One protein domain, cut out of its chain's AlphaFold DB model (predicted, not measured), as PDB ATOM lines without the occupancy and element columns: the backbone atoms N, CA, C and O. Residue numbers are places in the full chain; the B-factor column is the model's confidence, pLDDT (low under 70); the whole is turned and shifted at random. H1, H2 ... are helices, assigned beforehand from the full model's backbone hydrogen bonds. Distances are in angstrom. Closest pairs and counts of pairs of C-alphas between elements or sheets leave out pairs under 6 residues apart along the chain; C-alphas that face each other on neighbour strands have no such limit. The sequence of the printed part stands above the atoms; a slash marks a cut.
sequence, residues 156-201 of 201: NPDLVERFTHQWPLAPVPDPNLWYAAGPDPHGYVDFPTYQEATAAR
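AT A GLANCE: This is residues 156 to 201 of the 201 residues of the protein "N-ethylmaleimide reductase" of Blastopirellula retiformator (UniProt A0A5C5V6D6). The model has little regular structure: it is a loose, elongated loop of chain, with two short helices, H1 and H2, near each other at one end. From H1 the long stretch of residues 166 to 193 runs out to a far turn around Gly 182 and folds back to H2. The printed part has 46 residues, of which 13 are in the two named helices, H1 then H2, with no named strand; the class is all helix. The radius of gyration of the C-alphas is 11.9 A, and the spans are 34 by 19 by 14 A.

IN THESE COORDINATES: H1, residues 159 to 165, begins at C-alpha 159 (183.086, 178.387, 160.596) and is 10.0 A long. H2, residues 194 to 199, is 8.7 A long and ends at C-alpha 199 (182.220, 178.819, 142.998).

HOW THE PARTS SIT: H1 and H2 are close but not clearly touching; their closest C-alphas, of Arg 162 and Tyr 194, are 7.4 A apart. Their lines are about perpendicular, at 75 degrees. In H1 and H2 every O i to N i+4 pair is within hydrogen-bond range.

THE WHOLE: The C-alphas farthest apart, of His 165 and Gly 182, are 34.5 A apart. The printed part has no cut, and the link from H1 to H2 is long, 28 residues. Residue 201, the chain's last, has pLDDT under 70.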
ATOM      1  N   ASN A 156     186.473 173.857 158.145       96.75
ATOM      2  CA  ASN A 156     185.684 175.069 157.935       96.75
ATOM      3  C   ASN A 156     186.489 176.281 158.432       96.75
ATOM      4  O   ASN A 156     186.278 176.715 159.568       96.75
ATOM      5  N   PRO A 157     187.406 176.838 157.618       96.38
ATOM      6  CA  PRO A 157     188.179 178.020 158.013       96.38
ATOM      7  C   PRO A 157     187.290 179.252 158.267       96.38
ATOM      8  O   PRO A 157     187.686 180.163 158.985       96.38
ATOM      9  N   ASP A 158     186.078 179.246 157.712       97.31
ATOM     10  CA  ASP A 158     185.020 180.252 157.814       97.31
ATOM     11  C   ASP A 158     183.844 179.775 158.693       97.31
ATOM     12  O   ASP A 158     182.673 180.035 158.403       97.31
ATOM     13  N   LEU A 159     184.125 178.992 159.747       97.31
ATOM     14  CA  LEU A 159     183.086 178.387 160.596       97.31
ATOM     15  C   LEU A 159     182.105 179.426 161.163       97.31
ATOM     16  O   LEU A 159     180.902 179.168 161.228       97.31
ATOM     17  N   VAL A 160     182.607 180.598 161.560       96.88
ATOM     18  CA  VAL A 160     181.790 181.674 162.140       96.88
ATOM     19  C   VAL A 160     180.811 182.228 161.106       96.88
ATOM     20  O   VAL A 160     179.627 182.403 161.400       96.88
ATOM     21  N   GLU A 161     181.275 182.465 159.885       97.94
ATOM     22  CA  GLU A 161     180.460 182.925 158.765       97.94
ATOM     23  C   GLU A 161     179.405 181.878 158.406       97.94
ATOM     24  O   GLU A 161     178.239 182.224 158.203       97.94
ATOM     25  N   ARG A 162     179.771 180.589 158.406       98.06
ATOM     26  CA  ARG A 162     178.815 179.503 158.161       98.06
ATOM     27  C   ARG A 162     177.705 179.472 159.201       98.06
ATOM     28  O   ARG A 162     176.543 179.372 158.819       98.06
ATOM     29  N   PHE A 163     178.032 179.620 160.483       97.56
ATOM     30  CA  PHE A 163     177.026 179.733 161.542       97.56
ATOM     31  C   PHE A 163     176.159 180.987 161.392       97.56
ATOM     32  O   PHE A 163     174.934 180.910 161.490       97.56
ATOM     33  N   THR A 164     176.774 182.129 161.080       97.25
ATOM     34  CA  THR A 164     176.079 183.416 160.910       97.25
ATOM     35  C   THR A 164     175.065 183.377 159.766       97.25
ATOM     36  O   THR A 164     173.962 183.909 159.886       97.25
ATOM     37  N   HIS A 165     175.423 182.737 158.654       97.44
ATOM     38  CA  HIS A 165     174.597 182.666 157.449       97.44
ATOM     39  C   HIS A 165     173.802 181.364 157.312       97.44
ATOM     40  O   HIS A 165     173.110 181.184 156.310       97.44
ATOM     41  N   GLN A 166     173.894 180.465 158.296       96.69
ATOM     42  CA  GLN A 166     173.289 179.130 158.262       96.69
ATOM     43  C   GLN A 166     173.702 178.320 157.020       96.69
ATOM     44  O   GLN A 166     172.912 177.569 156.444       96.69
ATOM     45  N   TRP A 167     174.950 178.480 156.579       97.44
ATOM     46  CA  TRP A 167     175.512 177.674 155.501       97.44
ATOM     47  C   TRP A 167     175.883 176.276 156.006       97.44
ATOM     48  O   TRP A 167     176.291 176.119 157.160       97.44
ATOM     49  N   PRO A 168     175.785 175.239 155.155       96.00
ATOM     50  CA  PRO A 168     176.178 173.895 155.545       96.00
ATOM     51  C   PRO A 168     177.671 173.837 155.889       96.00
ATOM     52  O   PRO A 168     178.515 174.420 155.200       96.00
ATOM     53  N   LEU A 169     178.004 173.084 156.936       96.31
ATOM     54  CA  LEU A 169     179.391 172.776 157.266       96.31
ATOM     55  C   LEU A 169     179.964 171.773 156.263       96.31
ATOM     56  O   LEU A 169     179.281 170.847 155.820       96.31
ATOM     57  N   ALA A 170     181.241 171.940 155.930       95.06
ATOM     58  CA  ALA A 170     182.029 170.889 155.317       95.06
ATOM     59  C   ALA A 170     182.064 169.663 156.252       95.06
ATOM     60  O   ALA A 170     182.061 169.822 157.479       95.06
ATOM     61  N   PRO A 171     182.101 168.438 155.696       92.62
ATOM     62  CA  PRO A 171     182.221 167.233 156.503       92.62
ATOM     63  C   PRO A 171     183.488 167.278 157.364       92.62
ATOM     64  O   PRO A 171     184.491 167.902 157.002       92.62
ATOM     65  N   VAL A 172     183.444 166.600 158.512       89.19
ATOM     66  CA  VAL A 172     184.636 166.405 159.345       89.19
ATOM     67  C   VAL A 172     185.675 165.643 158.512       89.19
ATOM     68  O   VAL A 172     185.320 164.624 157.912       89.19
ATOM     69  N   PRO A 173     186.928 166.125 158.439       88.44
ATOM     70  CA  PRO A 173     187.943 165.501 157.604       88.44
ATOM     71  C   PRO A 173     188.340 164.130 158.152       88.44
ATOM     72  O   PRO A 173     188.177 163.864 159.348       88.44
ATOM     73  N   ASP A 174     188.882 163.282 157.274       89.31
ATOM     74  CA  ASP A 174     189.417 161.966 157.638       89.31
ATOM     75  C   ASP A 174     190.369 162.098 158.850       89.31
ATOM     76  O   ASP A 174     191.266 162.947 158.817       89.31
ATOM     77  N   PRO A 175     190.202 161.290 159.916       89.31
ATOM     78  CA  PRO A 175     191.092 161.291 161.075       89.31
ATOM     79  C   PRO A 175     192.586 161.161 160.761       89.31
ATOM     80  O   PRO A 175     193.410 161.660 161.528       89.31
ATOM     81  N   ASN A 176     192.949 160.544 159.633       87.88
ATOM     82  CA  ASN A 176     194.337 160.453 159.177       87.88
ATOM     83  C   ASN A 176     194.962 161.829 158.888       87.88
ATOM     84  O   ASN A 176     196.178 161.977 158.991       87.88
ATOM     85  N   LEU A 177     194.149 162.842 158.570       86.81
ATOM     86  CA  LEU A 177     194.610 164.209 158.315       86.81
ATOM     87  C   LEU A 177     194.843 165.008 159.607       86.81
ATOM     88  O   LEU A 177     195.557 166.003 159.589       86.81
ATOM     89  N   TRP A 178     194.289 164.583 160.748       89.25
ATOM     90  CA  TRP A 178     194.341 165.375 161.990       89.25
ATOM     91  C   TRP A 178     195.746 165.473 162.591       89.25
ATOM     92  O   TRP A 178     196.036 166.403 163.341       89.25
ATOM     93  N   TYR A 179     196.607 164.509 162.265       87.44
ATOM     94  CA  TYR A 179     197.989 164.425 162.737       87.44
ATOM     95  C   TYR A 179     198.986 164.390 161.574       87.44
ATOM     96  O   TYR A 179     200.101 163.888 161.736       87.44
ATOM     97  N   ALA A 180     198.584 164.880 160.394       82.50
ATOM     98  CA  ALA A 180     199.477 164.973 159.250       82.50
ATOM     99  C   ALA A 180     200.708 165.813 159.629       82.50
ATOM    100  O   ALA A 180     200.598 166.921 160.153       82.50
ATOM    101  N   ALA A 181     201.894 165.248 159.408       74.31
ATOM    102  CA  ALA A 181     203.167 165.875 159.724       74.31
ATOM    103  C   ALA A 181     203.996 166.019 158.447       74.31
ATOM    104  O   ALA A 181     204.070 165.094 157.640       74.31
ATOM    105  N   GLY A 182     204.665 167.159 158.295       75.44
ATOM    106  CA  GLY A 182     205.520 167.440 157.143       75.44
ATOM    107  C   GLY A 182     205.084 168.687 156.373       75.44
ATOM    108  O   GLY A 182     204.212 169.419 156.828       75.44
ATOM    109  N   PRO A 183     205.731 168.970 155.232       81.38
ATOM    110  CA  PRO A 183     205.491 170.187 154.461       81.38
ATOM    111  C   PRO A 183     204.252 170.114 153.557       81.38
ATOM    112  O   PRO A 183     203.954 171.102 152.892       81.38
ATOM    113  N   ASP A 184     203.581 168.960 153.474       87.12
ATOM    114  CA  ASP A 184     202.382 168.795 152.654       87.12
ATOM    115  C   ASP A 184     201.229 169.620 153.253       87.12
ATOM    116  O   ASP A 184     200.845 169.373 154.397       87.12
ATOM    117  N   PRO A 185     200.691 170.618 152.526       87.62
ATOM    118  CA  PRO A 185     199.591 171.440 153.022       87.62
ATOM    119  C   PRO A 185     198.245 170.704 153.071       87.62
ATOM    120  O   PRO A 185     197.291 171.257 153.632       87.62
ATOM    121  N   HIS A 186     198.152 169.515 152.462       89.56
ATOM    122  CA  HIS A 186     196.897 168.804 152.281       89.56
ATOM    123  C   HIS A 186     196.249 168.384 153.604       89.56
ATOM    124  O   HIS A 186     196.867 167.737 154.449       89.56
ATOM    125  N   GLY A 187     194.974 168.731 153.771       88.06
ATOM    126  CA  GLY A 187     194.220 168.472 154.992       88.06
ATOM    127  C   GLY A 187     194.583 169.396 156.153       88.06
ATOM    128  O   GLY A 187     194.246 169.075 157.293       88.06
ATOM    129  N   TYR A 188     195.257 170.524 155.883       90.50
ATOM    130  CA  TYR A 188     195.619 171.518 156.896       90.50
ATOM    131  C   TYR A 188     195.274 172.952 156.472       90.50
ATOM    132  O   TYR A 188     194.457 173.595 157.127       90.50
ATOM    133  N   VAL A 189     195.853 173.452 155.372       91.00
ATOM    134  CA  VAL A 189     195.639 174.843 154.896       91.00
ATOM    135  C   VAL A 189     194.841 174.936 153.595       91.00
ATOM    136  O   VAL A 189     194.618 176.034 153.094       91.00
ATOM    137  N   ASP A 190     194.432 173.804 153.029       91.69
ATOM    138  CA  ASP A 190     193.780 173.711 151.719       91.69
ATOM    139  C   ASP A 190     192.266 173.439 151.794       91.69
ATOM    140  O   ASP A 190     191.625 173.219 150.764       91.69
ATOM    141  N   PHE A 191     191.666 173.477 152.988       93.62
ATOM    142  CA  PHE A 191     190.211 173.427 153.124       93.62
ATOM    143  C   PHE A 191     189.574 174.726 152.601       93.62
ATOM    144  O   PHE A 191     189.933 175.803 153.075       93.62
ATOM    145  N   PRO A 192     188.612 174.654 151.661       95.31
ATOM    146  CA  PRO A 192     188.010 175.845 151.077       95.31
ATOM    147  C   PRO A 192     186.974 176.481 152.009       95.31
ATOM    148  O   PRO A 192     186.232 175.799 152.728       95.31
ATOM    149  N   THR A 193     186.835 177.799 151.907       96.88
ATOM    150  CA  THR A 193     185.658 178.516 152.418       96.88
ATOM    151  C   THR A 193     184.384 178.059 151.697       96.88
ATOM    152  O   THR A 193     184.419 177.447 150.621       96.88
ATOM    153  N   TYR A 194     183.217 178.366 152.262       96.81
ATOM    154  CA  TYR A 194     181.929 178.030 151.656       96.81
ATOM    155  C   TYR A 194     181.776 178.651 150.260       96.81
ATOM    156  O   TYR A 194     181.274 178.008 149.333       96.81
ATOM    157  N   GLN A 195     182.239 179.893 150.101       96.12
ATOM    158  CA  GLN A 195     182.160 180.619 148.837       96.12
ATOM    159  C   GLN A 195     183.052 179.985 147.765       96.12
ATOM    160  O   GLN A 195     182.575 179.733 146.659       96.12
ATOM    161  N   GLU A 196     184.302 179.653 148.095       95.69
ATOM    162  CA  GLU A 196     185.229 178.975 147.174       95.69
ATOM    163  C   GLU A 196     184.698 177.601 146.746       95.69
ATOM    164  O   GLU A 196     184.677 177.284 145.556       95.69
ATOM    165  N   ALA A 197     184.188 176.812 147.698       92.56
ATOM    166  CA  ALA A 197     183.615 175.496 147.423       92.56
ATOM    167  C   ALA A 197     182.368 175.555 146.523       92.56
ATOM    168  O   ALA A 197     182.094 174.606 145.788       92.56
ATOM    169  N   THR A 198     181.601 176.647 146.589       91.88
ATOM    170  CA  THR A 198     180.406 176.849 145.760       91.88
ATOM    171  C   THR A 198     180.761 177.387 144.377       91.88
ATOM    172  O   THR A 198     180.153 176.970 143.399       91.88
ATOM    173  N   ALA A 199     181.758 178.269 144.274       90.31
ATOM    174  CA  ALA A 199     182.220 178.819 142.998       90.31
ATOM    175  C   ALA A 199     182.921 177.778 142.103       90.31
ATOM    176  O   ALA A 199     182.980 177.956 140.890       90.31
ATOM    177  N   ALA A 200     183.452 176.704 142.694       75.56
ATOM    178  CA  ALA A 200     184.084 175.595 141.982       75.56
ATOM    179  C   ALA A 200     183.095 174.536 141.438       75.56
ATOM    180  O   ALA A 200     183.539 173.561 140.829       75.56
ATOM    181  N   ARG A 201     181.785 174.692 141.682       65.81
ATOM    182  CA  ARG A 201     180.713 173.810 141.185       65.81
ATOM    183  C   ARG A 201     180.043 174.392 139.948       65.81
ATOM    184  O   ARG A 201     179.697 173.577 139.066       65.81
TER     185      ARG A 201